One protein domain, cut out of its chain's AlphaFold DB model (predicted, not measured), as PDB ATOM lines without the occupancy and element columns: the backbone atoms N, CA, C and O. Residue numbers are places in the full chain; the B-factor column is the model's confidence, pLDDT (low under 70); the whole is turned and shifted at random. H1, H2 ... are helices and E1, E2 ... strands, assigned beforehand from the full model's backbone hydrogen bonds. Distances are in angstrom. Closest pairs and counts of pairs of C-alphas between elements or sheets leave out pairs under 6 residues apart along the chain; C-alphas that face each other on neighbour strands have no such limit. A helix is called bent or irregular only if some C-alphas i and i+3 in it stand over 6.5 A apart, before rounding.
ATOM      1  N   GLU A  17     162.623 123.349 152.031       78.25
ATOM      2  CA  GLU A  17     162.199 122.375 151.028       78.25
ATOM      3  C   GLU A  17     160.678 122.248 151.007       78.25
ATOM      4  O   GLU A  17     160.092 122.464 149.955       78.25
ATOM      5  N   TYR A  18     160.018 122.097 152.159       81.19
ATOM      6  CA  TYR A  18     158.556 122.092 152.253       81.19
ATOM      7  C   TYR A  18     157.926 123.370 151.676       81.19
ATOM      8  O   TYR A  18     156.954 123.306 150.918       81.19
ATOM      9  N   LEU A  19     158.487 124.545 151.993       80.75
ATOM     10  CA  LEU A  19     158.030 125.799 151.392       80.75
ATOM     11  C   LEU A  19     158.255 125.821 149.877       80.75
ATOM     12  O   LEU A  19     157.381 126.297 149.164       80.75
ATOM     13  N   ARG A  20     159.382 125.300 149.380       83.62
ATOM     14  CA  ARG A  20     159.678 125.212 147.940       83.62
ATOM     15  C   ARG A  20     158.744 124.249 147.208       83.62
ATOM     16  O   ARG A  20     158.248 124.597 146.142       83.62
ATOM     17  N   GLU A  21     158.469 123.081 147.779       86.81
ATOM     18  CA  GLU A  21     157.588 122.058 147.202       86.81
ATOM     19  C   GLU A  21     156.143 122.537 147.066       86.81
ATOM     20  O   GLU A  21     155.450 122.174 146.119       86.81
ATOM     21  N   ASN A  22     155.696 123.376 148.002       86.88
ATOM     22  CA  ASN A  22     154.332 123.894 148.033       86.88
ATOM     23  C   ASN A  22     154.251 125.369 147.610       86.88
ATOM     24  O   ASN A  22     153.235 126.024 147.861       86.88
ATOM     25  N   ALA A  23     155.322 125.916 147.029       87.06
ATOM     26  CA  ALA A  23     155.394 127.312 146.623       87.06
ATOM     27  C   ALA A  23     154.426 127.613 145.468       87.06
ATOM     28  O   ALA A  23     154.223 126.775 144.584       87.06
ATOM     29  N   PRO A  24     153.863 128.832 145.410       86.62
ATOM     30  CA  PRO A  24     153.200 129.288 144.200       86.62
ATOM     31  C   PRO A  24     154.220 129.349 143.057       86.62
ATOM     32  O   PRO A  24     155.409 129.583 143.269       86.62
ATOM     33  N   ALA A  25     153.746 129.188 141.819       88.44
ATOM     34  CA  ALA A  25     154.621 129.099 140.646       88.44
ATOM     35  C   ALA A  25     155.531 130.327 140.437       88.44
ATOM     36  O   ALA A  25     156.535 130.233 139.739       88.44
ATOM     37  N   SER A  26     155.138 131.484 140.975       91.94
ATOM     38  CA  SER A  26     155.857 132.752 140.856       91.94
ATOM     39  C   SER A  26     155.413 133.709 141.972       91.94
ATOM     40  O   SER A  26     154.315 133.566 142.525       91.94
ATOM     41  N   VAL A  27     156.206 134.737 142.282       91.12
ATOM     42  CA  VAL A  27     155.788 135.803 143.217       91.12
ATOM     43  C   VAL A  27     154.600 136.576 142.658       91.12
ATOM     44  O   VAL A  27     153.704 136.969 143.401       91.12
ATOM     45  N   PHE A  28     154.535 136.746 141.338       90.12
ATOM     46  CA  PHE A  28     153.383 137.384 140.708       90.12
ATOM     47  C   PHE A  28     152.107 136.536 140.829       90.12
ATOM     48  O   PHE A  28     151.019 137.087 140.989       90.12
ATOM     49  N   THR A  29     152.232 135.205 140.817       91.06
ATOM     50  CA  THR A  29     151.122 134.290 141.113       91.06
ATOM     51  C   THR A  29     150.626 134.515 142.535       91.06
ATOM     52  O   THR A  29     149.427 134.680 142.717       91.06
ATOM     53  N   LEU A  30     151.525 134.646 143.517       91.00
ATOM     54  CA  LEU A  30     151.136 134.972 144.893       91.00
ATOM     55  C   LEU A  30     150.416 136.329 144.993       91.00
ATOM     56  O   LEU A  30     149.416 136.435 145.695       91.00
ATOM     57  N   VAL A  31     150.873 137.360 144.269       90.50
ATOM     58  CA  VAL A  31     150.182 138.667 144.213       90.50
ATOM     59  C   VAL A  31     148.760 138.514 143.671       90.50
ATOM     60  O   VAL A  31     147.825 139.071 144.244       90.50
ATOM     61  N   ARG A  32     148.584 137.740 142.593       88.94
ATOM     62  CA  ARG A  32     147.259 137.447 142.030       88.94
ATOM     63  C   ARG A  32     146.402 136.635 142.985       88.94
ATOM     64  O   ARG A  32     145.231 136.933 143.129       88.94
ATOM     65  N   GLU A  33     146.971 135.658 143.680       87.56
ATOM     66  CA  GLU A  33     146.243 134.915 144.705       87.56
ATOM     67  C   GLU A  33     145.768 135.848 145.822       87.56
ATOM     68  O   GLU A  33     144.615 135.754 146.227       87.56
ATOM     69  N   ILE A  34     146.592 136.788 146.287       86.75
ATOM     70  CA  ILE A  34     146.184 137.789 147.287       86.75
ATOM     71  C   ILE A  34     145.043 138.679 146.768       86.75
ATOM     72  O   ILE A  34     144.146 139.022 147.536       86.75
ATOM     73  N   GLU A  35     145.072 139.058 145.490       84.81
ATOM     74  CA  GLU A  35     144.014 139.828 144.820       84.81
ATOM     75  C   GLU A  35     142.711 139.020 144.699       84.81
ATOM     76  O   GLU A  35     141.650 139.495 145.100       84.81
ATOM     77  N   ASP A  36     142.813 137.785 144.206       78.25
ATOM     78  CA  ASP A  36     141.689 136.955 143.779       78.25
ATOM     79  C   ASP A  36     141.039 136.164 144.923       78.25
ATOM     80  O   ASP A  36     139.908 135.719 144.759       78.25
ATOM     81  N   THR A  37     141.721 135.937 146.058       63.44
ATOM     82  CA  THR A  37     141.263 135.007 147.112       63.44
ATOM     83  C   THR A  37     139.863 135.367 147.615       63.44
ATOM     84  O   THR A  37     139.730 136.355 148.316       63.44
ATOM     85  N   PRO A  38     138.820 134.540 147.432       56.09
ATOM     86  CA  PRO A  38     137.610 134.606 148.238       56.09
ATOM     87  C   PRO A  38     137.783 133.579 149.367       56.09
ATOM     88  O   PRO A  38     137.854 132.379 149.106       56.09
ATOM     89  N   LEU A  39     137.853 133.999 150.638       51.59
ATOM     90  CA  LEU A  39     138.160 133.091 151.771       51.59
ATOM     91  C   LEU A  39     137.196 131.899 151.942       51.59
ATOM     92  O   LEU A  39     137.487 130.985 152.704       51.59
ATOM     93  N   ARG A  40     136.046 131.881 151.257       48.78
ATOM     94  CA  ARG A  40     134.984 130.892 151.491       48.78
ATOM     95  C   ARG A  40     135.323 129.450 151.076       48.78
ATOM     96  O   ARG A  40     134.534 128.575 151.408       48.78
ATOM     97  N   CYS A  41     136.455 129.186 150.413       41.91
ATOM     98  CA  CYS A  41     136.768 127.847 149.885       41.91
ATOM     99  C   CYS A  41     138.156 127.273 150.237       41.91
ATOM    100  O   CYS A  41     138.466 126.184 149.762       41.91
ATOM    101  N   ALA A  42     138.996 127.951 151.027       53.88
ATOM    102  CA  ALA A  42     140.341 127.450 151.347       53.88
ATOM    103  C   ALA A  42     140.391 126.789 152.734       53.88
ATOM    104  O   ALA A  42     139.826 127.311 153.695       53.88
ATOM    105  N   SER A  43     141.094 125.659 152.850       57.69
ATOM    106  CA  SER A  43     141.355 125.011 154.141       57.69
ATOM    107  C   SER A  43     142.129 125.961 155.080       57.69
ATOM    108  O   SER A  43     142.983 126.726 154.617       57.69
ATOM    109  N   PRO A  44     141.914 125.913 156.412       58.94
ATOM    110  CA  PRO A  44     142.740 126.644 157.381       58.94
ATOM    111  C   PRO A  44     144.251 126.391 157.219       58.94
ATOM    112  O   PRO A  44     145.057 127.288 157.482       58.94
ATOM    113  N   MET A  45     144.644 125.204 156.737       57.81
ATOM    114  CA  MET A  45     146.040 124.901 156.406       57.81
ATOM    115  C   MET A  45     146.528 125.671 155.173       57.81
ATOM    116  O   MET A  45     147.586 126.296 155.249       57.81
ATOM    117  N   ASP A  46     145.743 125.722 154.092       68.56
ATOM    118  CA  ASP A  46     146.107 126.448 152.864       68.56
ATOM    119  C   ASP A  46     146.288 127.943 153.137       68.56
ATOM    120  O   ASP A  46     147.249 128.568 152.686       68.56
ATOM    121  N   THR A  47     145.389 128.526 153.937       71.56
ATOM    122  CA  THR A  47     145.499 129.941 154.314       71.56
ATOM    123  C   THR A  47     146.749 130.206 155.152       71.56
ATOM    124  O   THR A  47     147.408 131.220 154.951       71.56
ATOM    125  N   SER A  48     147.127 129.294 156.051       73.50
ATOM    126  CA  SER A  48     148.320 129.447 156.894       73.50
ATOM    127  C   SER A  48     149.617 129.307 156.090       73.50
ATOM    128  O   SER A  48     150.546 130.089 156.288       73.50
ATOM    129  N   LEU A  49     149.665 128.367 155.142       79.19
ATOM    130  CA  LEU A  49     150.800 128.181 154.238       79.19
ATOM    131  C   LEU A  49     151.043 129.423 153.370       79.19
ATOM    132  O   LEU A  49     152.178 129.867 153.219       79.19
ATOM    133  N   ARG A  50     149.976 130.049 152.870       83.62
ATOM    134  CA  ARG A  50     150.067 131.296 152.097       83.62
ATOM    135  C   ARG A  50     150.700 132.450 152.876       83.62
ATOM    136  O   ARG A  50     151.508 133.186 152.313       83.62
ATOM    137  N   HIS A  51     150.394 132.587 154.171       83.62
ATOM    138  CA  HIS A  51     151.111 133.535 155.039       83.62
ATOM    139  C   HIS A  51     152.601 133.212 155.092       83.62
ATOM    140  O   HIS A  51     153.419 134.112 154.933       83.62
ATOM    141  N   LYS A  52     152.966 131.932 155.236       82.06
ATOM    142  CA  LYS A  52     154.375 131.518 155.251       82.06
ATOM    143  C   LYS A  52     155.092 131.816 153.943       82.06
ATOM    144  O   LYS A  52     156.228 132.288 154.003       82.06
ATOM    145  N   HIS A  53     154.435 131.658 152.800       87.25
ATOM    146  CA  HIS A  53     155.000 132.046 151.506       87.25
ATOM    147  C   HIS A  53     155.226 133.551 151.390       87.25
ATOM    148  O   HIS A  53     156.302 133.964 150.958       87.25
ATOM    149  N   ALA A  54     154.259 134.365 151.822       88.31
ATOM    150  CA  ALA A  54     154.383 135.823 151.828       88.31
ATOM    151  C   ALA A  54     155.475 136.316 152.794       88.31
ATOM    152  O   ALA A  54     156.234 137.217 152.458       88.31
ATOM    153  N   GLU A  55     155.596 135.701 153.970       83.75
ATOM    154  CA  GLU A  55     156.609 136.035 154.978       83.75
ATOM    155  C   GLU A  55     158.019 135.587 154.563       83.75
ATOM    156  O   GLU A  55     159.003 136.243 154.900       83.75
ATOM    157  N   ASN A  56     158.143 134.493 153.809       82.12
ATOM    158  CA  ASN A  56     159.424 133.830 153.552       82.12
ATOM    159  C   ASN A  56     159.762 133.731 152.060       82.12
ATOM    160  O   ASN A  56     160.347 132.743 151.620       82.12
ATOM    161  N   VAL A  57     159.435 134.769 151.284       87.31
ATOM    162  CA  VAL A  57     159.699 134.841 149.832       87.31
ATOM    163  C   VAL A  57     161.131 134.436 149.475       87.31
ATOM    164  O   VAL A  57     161.347 133.700 148.517       87.31
ATOM    165  N   SER A  58     162.114 134.844 150.281       84.69
ATOM    166  CA  SER A  58     163.527 134.536 150.041       84.69
ATOM    167  C   SER A  58     163.894 133.052 150.127       84.69
ATOM    168  O   SER A  58     164.997 132.699 149.722       84.69
ATOM    169  N   LEU A  59     163.037 132.205 150.706       83.00
ATOM    170  CA  LEU A  59     163.294 130.769 150.854       83.00
ATOM    171  C   LEU A  59     162.842 129.952 149.639       83.00
ATOM    172  O   LEU A  59     163.315 128.832 149.468       83.00
ATOM    173  N   TRP A  60     161.952 130.492 148.802       89.38
ATOM    174  CA  TRP A  60     161.350 129.733 147.701       89.38
ATOM    175  C   TRP A  60     161.358 130.449 146.349       89.38
ATOM    176  O   TRP A  60     161.415 129.784 145.316       89.38
ATOM    177  N   ALA A  61     161.315 131.782 146.315       91.19
ATOM    178  CA  ALA A  61     161.211 132.516 145.062       91.19
ATOM    179  C   ALA A  61     162.550 132.592 144.311       91.19
ATOM    180  O   ALA A  61     163.633 132.604 144.902       91.19
ATOM    181  N   ASN A  62     162.477 132.732 142.986       92.25
ATOM    182  CA  ASN A  62     163.650 132.981 142.157       92.25
ATOM    183  C   ASN A  62     164.027 134.479 142.195       92.25
ATOM    184  O   ASN A  62     163.221 135.326 141.800       92.25
ATOM    185  N   PRO A  63     165.257 134.850 142.597       93.06
ATOM    186  CA  PRO A  63     165.656 136.253 142.692       93.06
ATOM    187  C   PRO A  63     165.701 136.985 141.340       93.06
ATOM    188  O   PRO A  63     165.609 138.211 141.317       93.06
ATOM    189  N   ASN A  64     165.852 136.284 140.214       92.75
ATOM    190  CA  ASN A  64     165.815 136.912 138.888       92.75
ATOM    191  C   ASN A  64     164.384 137.269 138.475       92.75
ATOM    192  O   ASN A  64     164.147 138.351 137.949       92.75
ATOM    193  N   GLU A  65     163.426 136.396 138.781       92.50
ATOM    194  CA  GLU A  65     162.002 136.653 138.554       92.50
ATOM    195  C   GLU A  65     161.518 137.836 139.403       92.50
ATOM    196  O   GLU A  65     160.829 138.731 138.916       92.50
ATOM    197  N   VAL A  66     161.945 137.900 140.667       94.31
ATOM    198  CA  VAL A  66     161.620 139.033 141.538       94.31
ATOM    199  C   VAL A  66     162.298 140.321 141.071       94.31
ATOM    200  O   VAL A  66     161.695 141.391 141.155       94.31
ATOM    201  N   ALA A  67     163.518 140.249 140.532       92.88
ATOM    202  CA  ALA A  67     164.157 141.417 139.927       92.88
ATOM    203  C   ALA A  67     163.318 141.952 138.758       92.88
ATOM    204  O   ALA A  67     163.084 143.157 138.683       92.88
ATOM    205  N   GLU A  68     162.808 141.067 137.898       91.75
ATOM    206  CA  GLU A  68     161.928 141.427 136.784       91.75
ATOM    207  C   GLU A  68     160.596 142.026 137.267       91.75
ATOM    208  O   GLU A  68     160.152 143.053 136.751       91.75
ATOM    209  N   LEU A  69     159.978 141.423 138.290       93.19
ATOM    210  CA  LEU A  69     158.756 141.926 138.922       93.19
ATOM    211  C   LEU A  69     158.925 143.377 139.385       93.19
ATOM    212  O   LEU A  69     158.082 144.221 139.093       93.19
ATOM    213  N   LEU A  70     160.010 143.653 140.111       92.81
ATOM    214  CA  LEU A  70     160.271 144.964 140.698       92.81
ATOM    215  C   LEU A  70     160.800 145.987 139.680       92.81
ATOM    216  O   LEU A  70     160.667 147.187 139.908       92.81
ATOM    217  N   ALA A  71     161.406 145.531 138.581       89.75
ATOM    218  CA  ALA A  71     161.864 146.390 137.491       89.75
ATOM    219  C   ALA A  71     160.732 146.783 136.529       89.75
ATOM    220  O   ALA A  71     160.813 147.833 135.897       89.75
ATOM    221  N   SER A  72     159.677 145.970 136.415       92.75
ATOM    222  CA  SER A  72     158.507 146.268 135.585       92.75
ATOM    223  C   SER A  72     157.586 147.284 136.278       92.75
ATOM    224  O   SER A  72     156.955 146.938 137.281       92.75
ATOM    225  N   PRO A  73     157.423 148.515 135.744       89.88
ATOM    226  CA  PRO A  73     156.542 149.512 136.355       89.88
ATOM    227  C   PRO A  73     155.089 149.043 136.421       89.88
ATOM    228  O   PRO A  73     154.396 149.318 137.393       89.88
ATOM    229  N   GLU A  74     154.630 148.309 135.407       91.44
ATOM    230  CA  GLU A  74     153.280 147.749 135.354       91.44
ATOM    231  C   GLU A  74     153.055 146.725 136.470       91.44
ATOM    232  O   GLU A  74     152.113 146.864 137.253       91.44
ATOM    233  N   LYS A  75     153.942 145.725 136.595       91.25
ATOM    234  CA  LYS A  75     153.799 144.679 137.616       91.25
ATOM    235  C   LYS A  75     153.961 145.245 139.031       91.25
ATOM    236  O   LYS A  75     153.185 144.890 139.918       91.25
ATOM    237  N   LEU A  76     154.917 146.158 139.231       91.06
ATOM    238  CA  LEU A  76     155.109 146.865 140.498       91.06
ATOM    239  C   LEU A  76     153.867 147.686 140.873       91.06
ATOM    240  O   LEU A  76     153.375 147.565 141.992       91.06
ATOM    241  N   ASN A  77     153.316 148.471 139.941       88.81
ATOM    242  CA  ASN A  77     152.103 149.254 140.188       88.81
ATOM    243  C   ASN A  77     150.904 148.368 140.506       88.81
ATOM    244  O   ASN A  77     150.130 148.707 141.399       88.81
ATOM    245  N   LYS A  78     150.767 147.221 139.829       89.06
ATOM    246  CA  LYS A  78     149.719 146.252 140.149       89.06
ATOM    247  C   LYS A  78     149.862 145.730 141.581       89.06
ATOM    248  O   LYS A  78     148.890 145.741 142.329       89.06
ATOM    249  N   MET A  79     151.066 145.335 141.994       93.00
ATOM    250  CA  MET A  79     151.317 144.880 143.367       93.00
ATOM    251  C   MET A  79     150.998 145.969 144.404       93.00
ATOM    252  O   MET A  79     150.389 145.684 145.434       93.00
ATOM    253  N   LEU A  80     151.370 147.223 144.133       91.31
ATOM    254  CA  LEU A  80     151.077 148.349 145.024       91.31
ATOM    255  C   LEU A  80     149.583 148.677 145.088       91.31
ATOM    256  O   LEU A  80     149.090 149.004 146.164       91.31
ATOM    257  N   ALA A  81     148.858 148.530 143.977       88.56
ATOM    258  CA  ALA A  81     147.405 148.655 143.958       88.56
ATOM    259  C   ALA A  81     146.739 147.584 144.829       88.56
ATOM    260  O   ALA A  81     145.883 147.923 145.641       88.56
ATOM    261  N   VAL A  82     147.187 146.325 144.740       89.38
ATOM    262  CA  VAL A  82     146.699 145.235 145.605       89.38
ATOM    263  C   VAL A  82     146.995 145.522 147.077       89.38
ATOM    264  O   VAL A  82     146.110 145.347 147.917       89.38
ATOM    265  N   LEU A  83     148.204 145.996 147.404       91.69
ATOM    266  CA  LEU A  83     148.548 146.392 148.771       91.69
ATOM    267  C   LEU A  83     147.594 147.480 149.269       91.69
ATOM    268  O   LEU A  83     146.976 147.317 150.314       91.69
ATOM    269  N   ALA A  84     147.469 148.582 148.539       88.50
ATOM    270  CA  ALA A  84     146.676 149.720 148.977       88.50
ATOM    271  C   ALA A  84     145.180 149.412 149.086       88.50
ATOM    272  O   ALA A  84     144.574 149.807 150.077       88.50
ATOM    273  N   ASP A  85     144.610 148.679 148.126       85.31
ATOM    274  CA  ASP A  85     143.235 148.171 148.196       85.31
ATOM    275  C   ASP A  85     143.034 147.347 149.473       85.31
ATOM    276  O   ASP A  85     142.127 147.605 150.265       85.31
ATOM    277  N   SER A  86     143.962 146.427 149.746       88.06
ATOM    278  CA  SER A  86     143.910 145.585 150.941       88.06
ATOM    279  C   SER A  86     143.993 146.403 152.235       88.06
ATOM    280  O   SER A  86     143.229 146.153 153.168       88.06
ATOM    281  N   LEU A  87     144.895 147.389 152.307       88.38
ATOM    282  CA  LEU A  87     145.033 148.268 153.472       88.38
ATOM    283  C   LEU A  87     143.790 149.138 153.674       88.38
ATOM    284  O   LEU A  87     143.326 149.281 154.799       88.38
ATOM    285  N   TRP A  88     143.246 149.701 152.595       83.88
ATOM    286  CA  TRP A  88     142.063 150.554 152.637       83.88
ATOM    287  C   TRP A  88     140.831 149.792 153.125       83.88
ATOM    288  O   TRP A  88     140.207 150.202 154.103       83.88
ATOM    289  N   ILE A  89     140.523 148.649 152.502       81.19
ATOM    290  CA  ILE A  89     139.374 147.820 152.885       81.19
ATOM    291  C   ILE A  89     139.517 147.367 154.342       81.19
ATOM    292  O   ILE A  89     138.553 147.431 155.103       81.19
ATOM    293  N   CYS A  90     140.712 146.932 154.751       83.31
ATOM    294  CA  CYS A  90     140.973 146.530 156.132       83.31
ATOM    295  C   CYS A  90     140.781 147.696 157.110       83.31
ATOM    296  O   CYS A  90     140.067 147.545 158.097       83.31
ATOM    297  N   GLY A  91     141.347 148.867 156.806       78.06
ATOM    298  CA  GLY A  91     141.209 150.074 157.616       78.06
ATOM    299  C   GLY A  91     139.749 150.456 157.846       78.06
ATOM    300  O   GLY A  91     139.351 150.587 159.001       78.06
ATOM    301  N   MET A  92     138.949 150.538 156.775       74.56
ATOM    302  CA  MET A  92     137.513 150.833 156.857       74.56
ATOM    303  C   MET A  92     136.760 149.809 157.713       74.56
ATOM    304  O   MET A  92     136.039 150.161 158.639       74.56
ATOM    305  N   LYS A  93     136.949 148.516 157.425       73.06
ATOM    306  CA  LYS A  93     136.208 147.437 158.093       73.06
ATOM    307  C   LYS A  93     136.578 147.308 159.577       73.06
ATOM    308  O   LYS A  93     135.756 146.851 160.367       73.06
ATOM    309  N   CYS A  94     137.804 147.675 159.953       70.44
ATOM    310  CA  CYS A  94     138.242 147.707 161.346       70.44
ATOM    311  C   CYS A  94     137.765 148.963 162.094       70.44
ATOM    312  O   CYS A  94     137.565 148.875 163.302       70.44
ATOM    313  N   GLU A  95     137.567 150.099 161.417       68.88
ATOM    314  CA  GLU A  95     137.016 151.325 162.024       68.88
ATOM    315  C   GLU A  95     135.571 151.127 162.507       68.88
ATOM    316  O   GLU A  95     135.201 151.606 163.578       68.88
ATOM    317  N   ASP A  96     134.785 150.336 161.768       62.22
ATOM    318  CA  ASP A  96     133.404 149.974 162.117       62.22
ATOM    319  C   ASP A  96     133.293 149.143 163.419       62.22
ATOM    320  O   ASP A  96     132.194 148.914 163.938       62.22
ATOM    321  N   LEU A  97     134.417 148.667 163.973       60.94
ATOM    322  CA  LEU A  97     134.442 147.971 165.255       60.94
ATOM    323  C   LEU A  97     134.444 148.988 166.409       60.94
ATOM    324  O   LEU A  97     135.311 149.861 166.461       60.94
ATOM    325  N   PRO A  98     133.553 148.861 167.412       57.00
ATOM    326  CA  PRO A  98     133.553 149.769 168.554       57.00
ATOM    327  C   PRO A  98     134.906 149.741 169.292       57.00
ATOM    328  O   PRO A  98     135.193 148.777 170.007       57.00
ATOM    329  N   LYS A  99     135.714 150.812 169.176       52.56
ATOM    330  CA  LYS A  99     137.021 150.949 169.863       52.56
ATOM    331  C   LYS A  99     136.907 150.688 171.382       52.56
ATOM    332  O   LYS A  99     137.761 150.029 171.971       52.56
ATOM    333  N   ASN A 100     135.778 151.070 171.993       40.94
ATOM    334  CA  ASN A 100     135.479 150.871 173.423       40.94
ATOM    335  C   ASN A 100     135.179 149.416 173.845       40.94
ATOM    336  O   ASN A 100     135.196 149.118 175.037       40.94
ATOM    337  N   ASN A 101     134.918 148.496 172.911       39.72
ATOM    338  CA  ASN A 101     134.725 147.078 173.245       39.72
ATOM    339  C   ASN A 101     136.047 146.289 173.241       39.72
ATOM    340  O   ASN A 101     136.109 145.202 173.820       39.72
ATOM    341  N   ALA A 102     137.102 146.840 172.628       41.69
ATOM    342  CA  ALA A 102     138.427 146.228 172.527       41.69
ATOM    343  C   ALA A 102     139.338 146.540 173.734       41.69
ATOM    344  O   ALA A 102     140.286 145.799 173.993       41.69
ATOM    345  N   SER A 113     139.404 132.496 161.520       56.97
ATOM    346  CA  SER A 113     139.574 131.108 161.065       56.97
ATOM    347  C   SER A 113     140.995 130.810 160.544       56.97
ATOM    348  O   SER A 113     141.456 129.669 160.573       56.97
ATOM    349  N   CYS A 114     141.720 131.847 160.108       65.25
ATOM    350  CA  CYS A 114     143.101 131.766 159.648       65.25
ATOM    351  C   CYS A 114     144.108 131.943 160.801       65.25
ATOM    352  O   CYS A 114     144.267 133.049 161.322       65.25
ATOM    353  N   MET A 115     144.856 130.887 161.137       61.84
ATOM    354  CA  MET A 115     145.944 130.930 162.133       61.84
ATOM    355  C   MET A 115     147.091 131.862 161.720       61.84
ATOM    356  O   MET A 115     147.767 132.430 162.572       61.84
ATOM    357  N   GLY A 116     147.292 132.062 160.413       58.94
ATOM    358  CA  GLY A 116     148.290 132.989 159.881       58.94
ATOM    359  C   GLY A 116     147.986 134.464 160.158       58.94
ATOM    360  O   GLY A 116     148.905 135.274 160.159       58.94
ATOM    361  N   CYS A 117     146.735 134.839 160.434       68.12
ATOM    362  CA  CYS A 117     146.355 136.233 160.691       68.12
ATOM    363  C   CYS A 117     146.504 136.667 162.156       68.12
ATOM    364  O   CYS A 117     146.588 137.868 162.411       68.12
ATOM    365  N   ASN A 118     146.552 135.722 163.099       63.59
ATOM    366  CA  ASN A 118     146.601 136.015 164.532       63.59
ATOM    367  C   ASN A 118     148.017 135.932 165.093       63.59
ATOM    368  O   ASN A 118     148.911 135.292 164.531       63.59
ATOM    369  N   THR A 119     148.208 136.569 166.244       59.19
ATOM    370  CA  THR A 119     149.373 136.296 167.083       59.19
ATOM    371  C   THR A 119     149.096 135.063 167.947       59.19
ATOM    372  O   THR A 119     147.976 134.893 168.417       59.19
ATOM    373  N   PRO A 120     150.084 134.190 168.201       50.59
ATOM    374  CA  PRO A 120     149.891 132.981 169.012       50.59
ATOM    375  C   PRO A 120     149.418 133.264 170.450       50.59
ATOM    376  O   PRO A 120     148.889 132.367 171.097       50.59
ATOM    377  N   HIS A 121     149.542 134.508 170.920       50.47
ATOM    378  CA  HIS A 121     149.056 134.954 172.224       50.47
ATOM    379  C   HIS A 121     147.538 135.235 172.289       50.47
ATOM    380  O   HIS A 121     146.990 135.514 173.354       50.47
ATOM    381  N   ASP A 122     146.823 135.117 171.167       51.12
ATOM    382  CA  ASP A 122     145.359 135.238 171.114       51.12
ATOM    383  C   ASP A 122     144.627 133.969 171.611       51.12
ATOM    384  O   ASP A 122     143.404 133.875 171.505       51.12
ATOM    385  N   ASN A 123     145.354 132.979 172.145       41.72
ATOM    386  CA  ASN A 123     144.807 131.664 172.484       41.72
ATOM    387  C   ASN A 123     144.191 131.548 173.890       41.72
ATOM    388  O   ASN A 123     143.276 130.741 174.036       41.72
ATOM    389  N   ASP A 124     144.622 132.359 174.867       37.88
ATOM    390  CA  ASP A 124     144.267 132.160 176.290       37.88
ATOM    391  C   ASP A 124     143.239 133.149 176.860       37.88
ATOM    392  O   ASP A 124     142.742 132.966 177.970       37.88
ATOM    393  N   LEU A 138     127.858 144.752 159.003       59.75
ATOM    394  CA  LEU A 138     129.180 144.133 158.818       59.75
ATOM    395  C   LEU A 138     129.118 142.602 158.914       59.75
ATOM    396  O   LEU A 138     128.848 142.036 159.975       59.75
ATOM    397  N   ARG A 139     129.432 141.895 157.820       67.81
ATOM    398  CA  ARG A 139     129.622 140.437 157.869       67.81
ATOM    399  C   ARG A 139     131.029 140.126 158.376       67.81
ATOM    400  O   ARG A 139     132.003 140.461 157.710       67.81
ATOM    401  N   TRP A 140     131.145 139.407 159.493       69.44
ATOM    402  CA  TRP A 140     132.432 138.972 160.069       69.44
ATOM    403  C   TRP A 140     133.388 138.336 159.049       69.44
ATOM    404  O   TRP A 140     134.578 138.640 159.044       69.44
ATOM    405  N   SER A 141     132.863 137.530 158.122       71.38
ATOM    406  CA  SER A 141     133.658 136.918 157.051       71.38
ATOM    407  C   SER A 141     134.339 137.935 156.126       71.38
ATOM    408  O   SER A 141     135.401 137.653 155.586       71.38
ATOM    409  N   GLU A 142     133.728 139.103 155.905       74.31
ATOM    410  CA  GLU A 142     134.314 140.171 155.080       74.31
ATOM    411  C   GLU A 142     135.464 140.868 155.805       74.31
ATOM    412  O   GLU A 142     136.481 141.176 155.189       74.31
ATOM    413  N   LEU A 143     135.329 141.074 157.117       75.19
ATOM    414  CA  LEU A 143     136.390 141.635 157.945       75.19
ATOM    415  C   LEU A 143     137.592 140.685 158.027       75.19
ATOM    416  O   LEU A 143     138.723 141.116 157.816       75.19
ATOM    417  N   GLU A 144     137.367 139.390 158.282       75.25
ATOM    418  CA  GLU A 144     138.447 138.389 158.255       75.25
ATOM    419  C   GLU A 144     139.172 138.387 156.910       75.25
ATOM    420  O   GLU A 144     140.399 138.306 156.852       75.25
ATOM    421  N   HIS A 145     138.410 138.538 155.829       78.62
ATOM    422  CA  HIS A 145     138.940 138.592 154.482       78.62
ATOM    423  C   HIS A 145     139.816 139.817 154.229       78.62
ATOM    424  O   HIS A 145     140.942 139.678 153.740       78.62
ATOM    425  N   ALA A 146     139.341 140.995 154.625       81.06
ATOM    426  CA  ALA A 146     140.092 142.235 154.516       81.06
ATOM    427  C   ALA A 146     141.404 142.177 155.316       81.06
ATOM    428  O   ALA A 146     142.475 142.487 154.792       81.06
ATOM    429  N   VAL A 147     141.339 141.696 156.561       82.06
ATOM    430  CA  VAL A 147     142.510 141.532 157.436       82.06
ATOM    431  C   VAL A 147     143.511 140.544 156.846       82.06
ATOM    432  O   VAL A 147     144.717 140.807 156.854       82.06
ATOM    433  N   HIS A 148     143.037 139.414 156.319       85.19
ATOM    434  CA  HIS A 148     143.890 138.398 155.710       85.19
ATOM    435  C   HIS A 148     144.651 138.949 154.502       85.19
ATOM    436  O   HIS A 148     145.881 138.860 154.474       85.19
ATOM    437  N   ARG A 149     143.945 139.590 153.558       86.75
ATOM    438  CA  ARG A 149     144.557 140.212 152.372       86.75
ATOM    439  C   ARG A 149     145.560 141.300 152.749       86.75
ATOM    440  O   ARG A 149     146.669 141.316 152.210       86.75
ATOM    441  N   ALA A 150     145.222 142.163 153.711       89.31
ATOM    442  CA  ALA A 150     146.121 143.217 154.180       89.31
ATOM    443  C   ALA A 150     147.390 142.642 154.817       89.31
ATOM    444  O   ALA A 150     148.497 143.063 154.486       89.31
ATOM    445  N   THR A 151     147.240 141.647 155.690       88.38
ATOM    446  CA  THR A 151     148.362 141.010 156.392       88.38
ATOM    447  C   THR A 151     149.299 140.310 155.412       88.38
ATOM    448  O   THR A 151     150.506 140.527 155.478       88.38
ATOM    449  N   MET A 152     148.764 139.545 154.455       89.31
ATOM    450  CA  MET A 152     149.573 138.907 153.412       89.31
ATOM    451  C   MET A 152     150.281 139.922 152.512       89.31
ATOM    452  O   MET A 152     151.468 139.765 152.238       89.31
ATOM    453  N   SER A 153     149.581 140.974 152.075       92.31
ATOM    454  CA  SER A 153     150.166 142.021 151.229       92.31
ATOM    455  C   SER A 153     151.311 142.742 151.941       92.31
ATOM    456  O   SER A 153     152.372 142.953 151.355       92.31
ATOM    457  N   MET A 154     151.118 143.093 153.217       92.25
ATOM    458  CA  MET A 154     152.157 143.722 154.030       92.25
ATOM    459  C   MET A 154     153.343 142.788 154.258       92.25
ATOM    460  O   MET A 154     154.477 143.231 154.112       92.25
ATOM    461  N   ALA A 155     153.097 141.513 154.572       88.88
ATOM    462  CA  ALA A 155     154.154 140.520 154.753       88.88
ATOM    463  C   ALA A 155     154.978 140.337 153.471       88.88
ATOM    464  O   ALA A 155     156.198 140.445 153.518       88.88
ATOM    465  N   LEU A 156     154.323 140.182 152.317       91.06
ATOM    466  CA  LEU A 156     154.987 140.078 151.018       91.06
ATOM    467  C   LEU A 156     155.874 141.297 150.739       91.06
ATOM    468  O   LEU A 156     157.052 141.159 150.414       91.06
ATOM    469  N   VAL A 157     155.326 142.506 150.888       92.25
ATOM    470  CA  VAL A 157     156.080 143.743 150.640       92.25
ATOM    471  C   VAL A 157     157.227 143.905 151.633       92.25
ATOM    472  O   VAL A 157     158.317 144.310 151.229       92.25
ATOM    473  N   ALA A 158     157.023 143.544 152.901       88.00
ATOM    474  CA  ALA A 158     158.076 143.530 153.910       88.00
ATOM    475  C   ALA A 158     159.204 142.583 153.492       88.00
ATOM    476  O   ALA A 158     160.356 143.007 153.410       88.00
ATOM    477  N   SER A 159     158.883 141.346 153.124       86.06
ATOM    478  CA  SER A 159     159.871 140.348 152.717       86.06
ATOM    479  C   SER A 159     160.619 140.753 151.448       86.06
ATOM    480  O   SER A 159     161.834 140.584 151.383       86.06
ATOM    481  N   LEU A 160     159.953 141.377 150.470       88.44
ATOM    482  CA  LEU A 160     160.598 141.909 149.263       88.44
ATOM    483  C   LEU A 160     161.521 143.096 149.557       88.44
ATOM    484  O   LEU A 160     162.652 143.133 149.068       88.44
ATOM    485  N   LEU A 161     161.078 144.054 150.376       84.94
ATOM    486  CA  LEU A 161     161.929 145.151 150.849       84.94
ATOM    487  C   LEU A 161     163.147 144.618 151.597       84.94
ATOM    488  O   LEU A 161     164.231 145.211 151.501       84.94
ATOM    489  N   CYS A 162     162.962 143.496 152.297       79.00
ATOM    490  CA  CYS A 162     163.967 142.907 153.152       79.00
ATOM    491  C   CYS A 162     164.886 141.874 152.495       79.00
ATOM    492  O   CYS A 162     165.886 141.464 153.089       79.00
ATOM    493  N   TRP A 163     164.614 141.497 151.246       82.88
ATOM    494  CA  TRP A 163     165.384 140.474 150.555       82.88
ATOM    495  C   TRP A 163     166.667 141.031 149.927       82.88
ATOM    496  O   TRP A 163     166.668 141.746 148.924       82.88
ATOM    497  N   ARG A 164     167.812 140.668 150.506       72.81
ATOM    498  CA  ARG A 164     169.131 141.213 150.147       72.81
ATOM    499  C   ARG A 164     169.901 140.455 149.070       72.81
ATOM    500  O   ARG A 164     171.120 140.365 149.127       72.81
ATOM    501  N   HIS A 165     169.219 139.975 148.038       80.94
ATOM    502  CA  HIS A 165     169.918 139.427 146.878       80.94
ATOM    503  C   HIS A 165     170.492 140.555 145.998       80.94
ATOM    504  O   HIS A 165     169.834 141.576 145.778       80.94
ATOM    505  N   ALA A 166     171.719 140.391 145.486       81.06
ATOM    506  CA  ALA A 166     172.420 141.438 144.731       81.06
ATOM    507  C   ALA A 166     171.634 141.909 143.491       81.06
ATOM    508  O   ALA A 166     171.591 143.111 143.214       81.06
ATOM    509  N   SER A 167     170.946 140.988 142.806       85.88
ATOM    510  CA  SER A 167     170.079 141.300 141.655       85.88
ATOM    511  C   SER A 167     168.862 142.164 142.013       85.88
ATOM    512  O   SER A 167     168.329 142.854 141.152       85.88
ATOM    513  N   LEU A 168     168.435 142.180 143.282       85.81
ATOM    514  CA  LEU A 168     167.238 142.897 143.735       85.81
ATOM    515  C   LEU A 168     167.528 144.332 144.175       85.81
ATOM    516  O   LEU A 168     166.606 145.088 144.470       85.81
ATOM    517  N   ALA A 169     168.796 144.745 144.257       82.44
ATOM    518  CA  ALA A 169     169.169 146.039 144.832       82.44
ATOM    519  C   ALA A 169     168.547 147.250 144.109       82.44
ATOM    520  O   ALA A 169     168.342 148.298 144.722       82.44
ATOM    521  N   GLU A 170     168.297 147.140 142.806       83.12
ATOM    522  CA  GLU A 170     167.612 148.170 142.020       83.12
ATOM    523  C   GLU A 170     166.094 148.092 142.189       83.12
ATOM    524  O   GLU A 170     165.485 149.068 142.621       83.12
ATOM    525  N   GLY A 171     165.509 146.908 141.992       87.56
ATOM    526  CA  GLY A 171     164.078 146.679 142.181       87.56
ATOM    527  C   GLY A 171     163.572 147.064 143.576       87.56
ATOM    528  O   GLY A 171     162.526 147.689 143.714       87.56
ATOM    529  N   ARG A 172     164.344 146.796 144.635       86.44
ATOM    530  CA  ARG A 172     163.992 147.233 145.995       86.44
ATOM    531  C   ARG A 172     163.984 148.747 146.150       86.44
ATOM    532  O   ARG A 172     163.139 149.273 146.858       86.44
ATOM    533  N   ARG A 173     164.893 149.464 145.483       81.25
ATOM    534  CA  ARG A 173     164.894 150.937 145.489       81.25
ATOM    535  C   ARG A 173     163.700 151.501 144.726       81.25
ATOM    536  O   ARG A 173     163.134 152.504 145.166       81.25
ATOM    537  N   ALA A 174     163.308 150.846 143.634       85.81
ATOM    538  CA  ALA A 174     162.076 151.161 142.924       85.81
ATOM    539  C   ALA A 174     160.857 150.946 143.834       85.81
ATOM    540  O   ALA A 174     160.063 151.866 143.994       85.81
ATOM    541  N   LEU A 175     160.776 149.805 144.531       90.50
ATOM    542  CA  LEU A 175     159.719 149.511 145.503       90.50
ATOM    543  C   LEU A 175     159.675 150.529 146.653       90.50
ATOM    544  O   LEU A 175     158.618 151.075 146.937       90.50
ATOM    545  N   GLU A 176     160.812 150.831 147.289       86.75
ATOM    546  CA  GLU A 176     160.916 151.845 148.352       86.75
ATOM    547  C   GLU A 176     160.425 153.221 147.883       86.75
ATOM    548  O   GLU A 176     159.689 153.905 148.592       86.75
ATOM    549  N   THR A 177     160.852 153.646 146.692       83.69
ATOM    550  CA  THR A 177     160.470 154.941 146.119       83.69
ATOM    551  C   THR A 177     158.990 154.972 145.786       83.69
ATOM    552  O   THR A 177     158.312 155.937 146.136       83.69
ATOM    553  N   ALA A 178     158.488 153.899 145.178       87.69
ATOM    554  CA  ALA A 178     157.088 153.767 144.854       87.69
ATOM    555  C   ALA A 178     156.242 153.787 146.133       87.69
ATOM    556  O   ALA A 178     155.371 154.628 146.230       87.69
ATOM    557  N   LEU A 179     156.553 153.021 147.181       88.38
ATOM    558  CA  LEU A 179     155.790 153.043 148.444       88.38
ATOM    559  C   LEU A 179     155.646 154.440 149.076       88.38
ATOM    560  O   LEU A 179     154.624 154.728 149.693       88.38
ATOM    561  N   ILE A 180     156.657 155.303 148.932       82.31
ATOM    562  CA  ILE A 180     156.635 156.670 149.475       82.31
ATOM    563  C   ILE A 180     155.855 157.630 148.568       82.31
ATOM    564  O   ILE A 180     155.163 158.513 149.066       82.31
ATOM    565  N   GLN A 181     155.993 157.496 147.247       80.50
ATOM    566  CA  GLN A 181     155.392 158.413 146.269       80.50
ATOM    567  C   GLN A 181     153.994 157.992 145.816       80.50
ATOM    568  O   GLN A 181     153.248 158.796 145.256       80.50
ATOM    569  N   TRP A 182     153.654 156.725 146.007       80.06
ATOM    570  CA  TRP A 182     152.446 156.139 145.473       80.06
ATOM    571  C   TRP A 182     151.241 156.663 146.237       80.06
ATOM    572  O   TRP A 182     151.168 156.637 147.468       80.06
ATOM    573  N   SER A 183     150.282 157.131 145.457       64.25
ATOM    574  CA  SER A 183     148.973 157.555 145.911       64.25
ATOM    575  C   SER A 183     147.947 156.887 145.018       64.25
ATOM    576  O   SER A 183     148.171 156.743 143.815       64.25
ATOM    577  N   VAL A 184     146.824 156.485 145.602       60.06
ATOM    578  CA  VAL A 184     145.656 156.092 144.820       60.06
ATOM    579  C   VAL A 184     144.538 157.074 145.043       60.06
ATOM    580  O   VAL A 184     144.316 157.556 146.153       60.06
ATOM    581  N   GLN A 185     143.844 157.369 143.949       56.41
ATOM    582  CA  GLN A 185     142.539 157.996 144.003       56.41
ATOM    583  C   GLN A 185     141.558 156.964 144.541       56.41
ATOM    584  O   GLN A 185     141.173 156.026 143.847       56.41
ATOM    585  N   ILE A 186     141.194 157.123 145.804       56.03
ATOM    586  CA  ILE A 186     140.189 156.295 146.438       56.03
ATOM    587  C   ILE A 186     138.830 156.907 146.116       56.03
ATOM    588  O   ILE A 186     138.533 158.046 146.491       56.03
ATOM    589  N   ASN A 187     138.005 156.131 145.415       49.19
ATOM    590  CA  ASN A 187     136.589 156.430 145.267       49.19
ATOM    591  C   ASN A 187     135.904 156.108 146.594       49.19
ATOM    592  O   ASN A 187     135.612 154.952 146.894       49.19
ATOM    593  N   VAL A 188     135.688 157.141 147.403       45.56
ATOM    594  CA  VAL A 188     134.953 157.023 148.664       45.56
ATOM    595  C   VAL A 188     133.480 156.750 148.328       45.56
ATOM    596  O   VAL A 188     132.897 157.548 147.582       45.56
ATOM    597  N   PRO A 189     132.863 155.663 148.834       45.94
ATOM    598  CA  PRO A 189     131.434 155.409 148.658       45.94
ATOM    599  C   PRO A 189     130.603 156.631 149.069       45.94
ATOM    600  O   PRO A 189     130.912 157.269 150.075       45.94
ATOM    601  N   LEU A 190     129.546 156.954 148.311       43.47
ATOM    602  CA  LEU A 190     128.704 158.147 148.527       43.47
ATOM    603  C   LEU A 190     128.195 158.285 149.974       43.47
ATOM    604  O   LEU A 190     128.037 159.393 150.474       43.47
ATOM    605  N   GLU A 191     127.979 157.162 150.653       42.38
ATOM    606  CA  GLU A 191     127.491 157.081 152.034       42.38
ATOM    607  C   GLU A 191     128.501 157.619 153.067       42.38
ATOM    608  O   GLU A 191     128.099 158.145 154.101       42.38
ATOM    609  N   LEU A 192     129.805 157.555 152.769       38.25
ATOM    610  CA  LEU A 192     130.899 158.042 153.624       38.25
ATOM    611  C   LEU A 192     131.367 159.460 153.246       38.25
ATOM    612  O   LEU A 192     132.149 160.074 153.971       38.25
ATOM    613  N   GLN A 193     130.869 160.014 152.136       39.62
ATOM    614  CA  GLN A 193     131.160 161.389 151.707       39.62
ATOM    615  C   GLN A 193     130.427 162.449 152.549       39.62
ATOM    616  O   GLN A 193     130.739 163.629 152.446       39.62
ATOM    617  N   GLY A 194     129.467 162.063 153.396       34.84
ATOM    618  CA  GLY A 194     128.713 163.006 154.236       34.84
ATOM    619  C   GLY A 194     129.534 163.663 155.356       34.84
ATOM    620  O   GLY A 194     129.177 164.745 155.816       34.84
ATOM    621  N   SER A 195     130.630 163.032 155.785       37.34
ATOM    622  CA  SER A 195     131.513 163.486 156.875       37.34
ATOM    623  C   SER A 195     132.869 164.014 156.393       37.34
ATOM    624  O   SER A 195     133.570 164.686 157.151       37.34
ATOM    625  N   PHE A 196     133.228 163.772 155.131       31.53
ATOM    626  CA  PHE A 196     134.441 164.293 154.509       31.53
ATOM    627  C   PHE A 196     134.074 165.370 153.483       31.53
ATOM    628  O   PHE A 196     133.196 165.174 152.653       31.53
ATOM    629  N   ILE A 197     134.745 166.525 153.555       34.31
ATOM    630  CA  ILE A 197     134.594 167.658 152.623       34.31
ATOM    631  C   ILE A 197     134.492 167.128 151.178       34.31
ATOM    632  O   ILE A 197     135.305 166.278 150.810       34.31
ATOM    633  N   PRO A 198     133.535 167.607 150.357       32.34
ATOM    634  CA  PRO A 198     133.205 167.017 149.063       32.34
ATOM    635  C   PRO A 198     134.361 167.201 148.076       32.34
ATOM    636  O   PRO A 198     134.437 168.183 147.341       32.34
ATOM    637  N   ALA A 199     135.280 166.242 148.064       35.91
ATOM    638  CA  ALA A 199     136.270 166.054 147.022       35.91
ATOM    639  C   ALA A 199     135.978 164.692 146.363       35.91
ATOM    640  O   ALA A 199     136.052 163.677 147.054       35.91
ATOM    641  N   PRO A 200     135.666 164.631 145.053       37.12
ATOM    642  CA  PRO A 200     135.267 163.396 144.357       37.12
ATOM    643  C   PRO A 200     136.341 162.296 144.262       37.12
ATOM    644  O   PRO A 200     136.145 161.305 143.571       37.12
ATOM    645  N   SER A 201     137.485 162.459 144.921       43.22
ATOM    646  CA  SER A 201     138.584 161.499 144.939       43.22
ATOM    647  C   SER A 201     139.499 161.855 146.107       43.22
ATOM    648  O   SER A 201     140.198 162.872 146.056       43.22
ATOM    649  N   PHE A 202     139.501 161.048 147.165       46.09
ATOM    650  CA  PHE A 202     140.489 161.201 148.228       46.09
ATOM    651  C   PHE A 202     141.785 160.538 147.756       46.09
ATOM    652  O   PHE A 202     141.801 159.340 147.480       46.09
ATOM    653  N   SER A 203     142.872 161.297 147.613       52.88
ATOM    654  CA  SER A 203     144.180 160.700 147.344       52.88
ATOM    655  C   SER A 203     144.793 160.231 148.663       52.88
ATOM    656  O   SER A 203     145.319 161.056 149.413       52.88
ATOM    657  N   ALA A 204     144.739 158.930 148.954       62.34
ATOM    658  CA  ALA A 204     145.476 158.361 150.082       62.34
ATOM    659  C   ALA A 204     146.810 157.790 149.598       62.34
ATOM    660  O   ALA A 204     146.864 157.026 148.630       62.34
ATOM    661  N   GLY A 205     147.898 158.152 150.279       80.19
ATOM    662  CA  GLY A 205     149.187 157.486 150.112       80.19
ATOM    663  C   GLY A 205     149.254 156.197 150.932       80.19
ATOM    664  O   GLY A 205     148.597 156.085 151.969       80.19
ATOM    665  N   ILE A 206     150.100 155.246 150.523       86.38
ATOM    666  CA  ILE A 206     150.305 153.986 151.268       86.38
ATOM    667  C   ILE A 206     150.727 154.257 152.717       86.38
ATOM    668  O   ILE A 206     150.260 153.585 153.630       86.38
ATOM    669  N   LEU A 207     151.552 155.280 152.955       87.31
ATOM    670  CA  LEU A 207     151.998 155.655 154.302       87.31
ATOM    671  C   LEU A 207     150.834 156.064 155.225       87.31
ATOM    672  O   LEU A 207     150.821 155.707 156.405       87.31
ATOM    673  N   SER A 208     149.833 156.766 154.686       84.56
ATOM    674  CA  SER A 208     148.623 157.137 155.426       84.56
ATOM    675  C   SER A 208     147.756 155.909 155.714       84.56
ATOM    676  O   SER A 208     147.267 155.761 156.829       84.56
ATOM    677  N   LEU A 209     147.627 154.993 154.748       87.94
ATOM    678  CA  LEU A 209     146.899 153.733 154.937       87.94
ATOM    679  C   LEU A 209     147.555 152.853 156.010       87.94
ATOM    680  O   LEU A 209     146.862 152.329 156.875       87.94
ATOM    681  N   LEU A 210     148.887 152.742 156.010       90.19
ATOM    682  CA  LEU A 210     149.629 152.034 157.059       90.19
ATOM    683  C   LEU A 210     149.398 152.667 158.438       90.19
ATOM    684  O   LEU A 210     149.236 151.942 159.413       90.19
ATOM    685  N   THR A 211     149.328 153.998 158.518       87.62
ATOM    686  CA  THR A 211     149.006 154.705 159.771       87.62
ATOM    687  C   THR A 211     147.594 154.365 160.257       87.62
ATOM    688  O   THR A 211     147.419 154.039 161.426       87.62
ATOM    689  N   GLY A 212     146.607 154.337 159.354       85.06
ATOM    690  CA  GLY A 212     145.241 153.912 159.678       85.06
ATOM    691  C   GLY A 212     145.153 152.453 160.138       85.06
ATOM    692  O   GLY A 212     144.413 152.148 161.067       85.06
ATOM    693  N   ILE A 213     145.959 151.550 159.562       87.88
ATOM    694  CA  ILE A 213     146.076 150.175 160.072       87.88
ATOM    695  C   ILE A 213     146.615 150.167 161.503       87.88
ATOM    696  O   ILE A 213     146.114 149.405 162.320       87.88
ATOM    697  N   ILE A 214     147.607 150.993 161.836       87.50
ATOM    698  CA  ILE A 214     148.123 151.051 163.210       87.50
ATOM    699  C   ILE A 214     147.014 151.473 164.174       87.50
ATOM    700  O   ILE A 214     146.795 150.765 165.150       87.50
ATOM    701  N   ASP A 215     146.270 152.538 163.881       82.75
ATOM    702  CA  ASP A 215     145.155 152.985 164.731       82.75
ATOM    703  C   ASP A 215     144.079 151.893 164.879       82.75
ATOM    704  O   ASP A 215     143.772 151.420 165.974       82.75
ATOM    705  N   ASN A 216     143.559 151.401 163.753       80.56
ATOM    706  CA  ASN A 216     142.367 150.553 163.751       80.56
ATOM    707  C   ASN A 216     142.646 149.100 164.164       80.56
ATOM    708  O   ASN A 216     141.754 148.415 164.672       80.56
ATOM    709  N   CYS A 217     143.870 148.605 163.953       80.00
ATOM    710  CA  CYS A 217     144.218 147.201 164.177       80.00
ATOM    711  C   CYS A 217     145.047 146.957 165.439       80.00
ATOM    712  O   CYS A 217     145.170 145.794 165.825       80.00
ATOM    713  N   THR A 218     145.605 147.985 166.099       78.50
ATOM    714  CA  THR A 218     146.497 147.790 167.262       78.50
ATOM    715  C   THR A 218     145.899 146.828 168.281       78.50
ATOM    716  O   THR A 218     146.558 145.863 168.660       78.50
ATOM    717  N   TYR A 219     144.639 147.011 168.675       71.88
ATOM    718  CA  TYR A 219     144.011 146.171 169.697       71.88
ATOM    719  C   TYR A 219     143.465 144.853 169.150       71.88
ATOM    720  O   TYR A 219     143.758 143.802 169.716       71.88
ATOM    721  N   THR A 220     142.716 144.910 168.050       70.00
ATOM    722  CA  THR A 220     141.913 143.798 167.517       70.00
ATOM    723  C   THR A 220     142.703 142.840 166.624       70.00
ATOM    724  O   THR A 220     142.341 141.668 166.516       70.00
ATOM    725  N   ARG A 221     143.759 143.333 165.960       77.94
ATOM    726  CA  ARG A 221     144.571 142.631 164.948       77.94
ATOM    727  C   ARG A 221     146.065 142.988 165.088       77.94
ATOM    728  O   ARG A 221     146.652 143.585 164.178       77.94
ATOM    729  N   PRO A 222     146.711 142.609 166.212       75.62
ATOM    730  CA  PRO A 222     148.099 142.967 166.530       75.62
ATOM    731  C   PRO A 222     149.098 142.681 165.416       75.62
ATOM    732  O   PRO A 222     149.962 143.506 165.149       75.62
ATOM    733  N   LYS A 223     148.982 141.529 164.748       80.88
ATOM    734  CA  LYS A 223     149.904 141.148 163.674       80.88
ATOM    735  C   LYS A 223     149.898 142.163 162.529       80.88
ATOM    736  O   LYS A 223     150.958 142.583 162.072       80.88
ATOM    737  N   SER A 224     148.715 142.591 162.088       84.44
ATOM    738  CA  SER A 224     148.575 143.576 161.014       84.44
ATOM    739  C   SER A 224     149.152 144.934 161.425       84.44
ATOM    740  O   SER A 224     149.900 145.531 160.654       84.44
ATOM    741  N   ALA A 225     148.868 145.392 162.648       85.19
ATOM    742  CA  ALA A 225     149.439 146.630 163.179       85.19
ATOM    743  C   ALA A 225     150.972 146.554 163.291       85.19
ATOM    744  O   ALA A 225     151.670 147.466 162.857       85.19
ATOM    745  N   ASN A 226     151.507 145.435 163.782       84.38
ATOM    746  CA  ASN A 226     152.944 145.196 163.899       84.38
ATOM    747  C   ASN A 226     153.654 145.201 162.542       84.38
ATOM    748  O   ASN A 226     154.717 145.807 162.411       84.38
ATOM    749  N   LEU A 227     153.072 144.561 161.523       86.50
ATOM    750  CA  LEU A 227     153.598 144.603 160.158       86.50
ATOM    751  C   LEU A 227     153.560 146.024 159.586       86.50
ATOM    752  O   LEU A 227     154.531 146.449 158.964       86.50
ATOM    753  N   ALA A 228     152.482 146.775 159.831       90.06
ATOM    754  CA  ALA A 228     152.368 148.159 159.381       90.06
ATOM    755  C   ALA A 228     153.431 149.065 160.028       90.06
ATOM    756  O   ALA A 228     154.126 149.800 159.322       90.06
ATOM    757  N   VAL A 229     153.625 148.951 161.349       89.69
ATOM    758  CA  VAL A 229     154.720 149.608 162.082       89.69
ATOM    759  C   VAL A 229     156.072 149.200 161.502       89.69
ATOM    760  O   VAL A 229     156.900 150.059 161.199       89.69
ATOM    761  N   GLY A 230     156.286 147.897 161.311       87.56
ATOM    762  CA  GLY A 230     157.518 147.336 160.768       87.56
ATOM    763  C   GLY A 230     157.868 147.913 159.395       87.56
ATOM    764  O   GLY A 230     158.993 148.361 159.171       87.56
ATOM    765  N   LEU A 231     156.891 147.968 158.488       89.62
ATOM    766  CA  LEU A 231     157.030 148.559 157.157       89.62
ATOM    767  C   LEU A 231     157.348 150.055 157.222       89.62
ATOM    768  O   LEU A 231     158.306 150.501 156.586       89.62
ATOM    769  N   LEU A 232     156.595 150.831 158.008       90.44
ATOM    770  CA  LEU A 232     156.836 152.268 158.164       90.44
ATOM    771  C   LEU A 232     158.235 152.540 158.712       90.44
ATOM    772  O   LEU A 232     158.983 153.328 158.136       90.44
ATOM    773  N   SER A 233     158.635 151.839 159.766       88.81
ATOM    774  CA  SER A 233     159.972 151.951 160.338       88.81
ATOM    775  C   SER A 233     161.073 151.509 159.375       88.81
ATOM    776  O   SER A 233     162.120 152.155 159.304       88.81
ATOM    777  N   SER A 234     160.836 150.475 158.568       84.75
ATOM    778  CA  SER A 234     161.751 150.028 157.513       84.75
ATOM    779  C   SER A 234     161.960 151.109 156.439       84.75
ATOM    780  O   SER A 234     163.088 151.333 155.984       84.75
ATOM    781  N   LEU A 235     160.899 151.838 156.073       86.75
ATOM    782  CA  LEU A 235     160.954 152.974 155.148       86.75
ATOM    783  C   LEU A 235     161.605 154.209 155.787       86.75
ATOM    784  O   LEU A 235     162.424 154.872 155.144       86.75
ATOM    785  N   VAL A 236     161.297 154.516 157.051       87.25
ATOM    786  CA  VAL A 236     161.922 155.614 157.809       87.25
ATOM    787  C   VAL A 236     163.424 155.384 157.959       87.25
ATOM    788  O   VAL A 236     164.201 156.305 157.733       87.25
ATOM    789  N   ALA A 237     163.862 154.158 158.244       82.56
ATOM    790  CA  ALA A 237     165.280 153.819 158.322       82.56
ATOM    791  C   ALA A 237     166.068 154.196 157.060       82.56
ATOM    792  O   ALA A 237     167.206 154.661 157.138       82.56
ATOM    793  N   ARG A 238     165.464 153.973 155.887       79.25
ATOM    794  CA  ARG A 238     166.100 154.161 154.577       79.25
ATOM    795  C   ARG A 238     165.996 155.589 154.065       79.25
ATOM    796  O   ARG A 238     166.935 156.079 153.439       79.25
ATOM    797  N   ARG A 239     164.836 156.227 154.255       79.25
ATOM    798  CA  ARG A 239     164.503 157.541 153.680       79.25
ATOM    799  C   ARG A 239     163.741 158.407 154.693       79.25
ATOM    800  O   ARG A 239     162.626 158.839 154.403       79.25
ATOM    801  N   PRO A 240     164.341 158.726 155.854       82.56
ATOM    802  CA  PRO A 240     163.618 159.301 156.991       82.56
ATOM    803  C   PRO A 240     162.894 160.600 156.633       82.56
ATOM    804  O   PRO A 240     161.721 160.756 156.944       82.56
ATOM    805  N   CYS A 241     163.542 161.508 155.897       78.62
ATOM    806  CA  CYS A 241     162.900 162.755 155.487       78.62
ATOM    807  C   CYS A 241     161.711 162.561 154.541       78.62
ATOM    808  O   CYS A 241     160.742 163.307 154.639       78.62
ATOM    809  N   ALA A 242     161.814 161.633 153.588       78.88
ATOM    810  CA  ALA A 242     160.771 161.439 152.586       78.88
ATOM    811  C   ALA A 242     159.556 160.753 153.220       78.88
ATOM    812  O   ALA A 242     158.432 161.201 153.030       78.88
ATOM    813  N   THR A 243     159.803 159.738 154.050       84.88
ATOM    814  CA  THR A 243     158.755 158.999 154.754       84.88
ATOM    815  C   THR A 243     158.067 159.864 155.811       84.88
ATOM    816  O   THR A 243     156.856 160.029 155.757       84.88
ATOM    817  N   LEU A 244     158.817 160.490 156.731       83.81
ATOM    818  CA  LEU A 244     158.226 161.353 157.767       83.81
ATOM    819  C   LEU A 244     157.591 162.616 157.167       83.81
ATOM    820  O   LEU A 244     156.577 163.094 157.658       83.81
ATOM    821  N   GLY A 245     158.158 163.151 156.081       76.00
ATOM    822  CA  GLY A 245     157.624 164.339 155.416       76.00
ATOM    823  C   GLY A 245     156.283 164.133 154.711       76.00
ATOM    824  O   GLY A 245     155.603 165.126 154.429       76.00
ATOM    825  N   ALA A 246     155.914 162.876 154.455       78.25
ATOM    826  CA  ALA A 246     154.645 162.466 153.865       78.25
ATOM    827  C   ALA A 246     153.568 162.109 154.909       78.25
ATOM    828  O   ALA A 246     152.428 161.848 154.533       78.25
ATOM    829  N   LEU A 247     153.906 162.105 156.203       82.31
ATOM    830  CA  LEU A 247     152.983 161.798 157.294       82.31
ATOM    831  C   LEU A 247     152.462 163.077 157.962       82.31
ATOM    832  O   LEU A 247     153.184 164.072 158.077       82.31
ATOM    833  N   ASP A 248     151.221 163.025 158.450       82.06
ATOM    834  CA  ASP A 248     150.743 163.982 159.448       82.06
ATOM    835  C   ASP A 248     151.359 163.627 160.803       82.06
ATOM    836  O   ASP A 248     151.253 162.491 161.270       82.06
TER     837      ASP A 248
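AT A GLANCE: This is residues 17 to 102, 113 to 124 and 138 to 248 of the 544 residues of the protein "Hypothetical protein" of Pyramimonas obovata (UniProt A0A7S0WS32). A loose-angled bundle, helices packed together, of H2, H6, H9, H11 and H12 is built round the long H9, with H6 crossing it and the helical hairpin H11 and H12 packing on both. H3 packs on H9 too, H5 and H10 run side by side at one end, and the small hairpin E1 and E2 near H6 bears a loop, residues 187 to 201, 19 to 28 A from the mean of the C-alphas. The printed part has 209 residues, with thirteen named helices and two named strands, in the order H1 to H10, E1, E2, H11 to H13. The class is mostly helix, with one antiparallel sheet, E1 - E2; the whole is compact, with a radius of gyration of the C-alphas of 16.9 A and spans of 49 by 41 by 28 A.

HOW THE PARTS SIT: H1, residues 17 to 21, touches H4, residues 57 to 60; the closest C-alphas are those of Arg 20 and Trp 60, 4.8 A. H2, residues 27 to 36, touches residues 149 to 153 of the hub H9, residues 140 to 162, at a shallow tilt of 18 degrees, opposite ways, closest at C-alphas 34 and 149, 5.9 A. H3, residues 44 to 55, touches H9 with its residues 50 to 55, closest at C-alphas 54 and 156, 4.4 A. H5, residues 63 to 71, touches H10, residues 166 to 181, closest at C-alphas 70 and 171, 4.4 A. H6, residues 73 to 95, touches H9 at a steep tilt of 42 degrees, opposite ways, closest at C-alphas 86 and 150, 4.6 A. H7, residues 99 to 102, and H8, residues 120 to 123, touch no helix. E1, residues 183 to 186, and E2, residues 202 to 205, form an antiparallel hairpin, with N 186 and O 202 within hydrogen-bond range at 2.8 A. H11, residues 206 to 217, touches H6, closest at C-alphas 213 and 91, 5.5 A. H12, residues 222 to 238, touches H9, closest at C-alphas 224 and 151, 5.3 A. H13, residues 240 to 245, touches H12, closest at C-alphas 243 and 236, 5.6 A. Each O i to N i+4 pair is within hydrogen-bond range in H1, H2, H3, H5, H6, H9, H11 and H13, against 9 of 12 in H10 and 12 of 13 in H12; H4, H7 and H8 are too short for such a pair.

IN THESE COORDINATES: H1 begins at C-alpha 17 (162.199, 122.375, 151.028). H6 is 32.3 A long, H9 32.5 A, H12 24.3 A. H10, 24.1 A, is irregular: C-alphas 167 and 170 are 7.3 A apart. H13 ends at C-alpha 245 (157.624, 164.339, 155.416).

THE WHOLE: The farthest C-alphas, Glu 17 and Pro 198, are 53.3 A apart. Residues 103 to 112 and 125 to 137 are not printed, with C-alpha gaps of 19.0 A and 26.0 A. The link E1 to E2 is long. Mean pLDDT of the printed part is 76.2; residues 37 to 46, 95 to 102, 113 to 124, 138 to 140 and 183 to 204 are under 70.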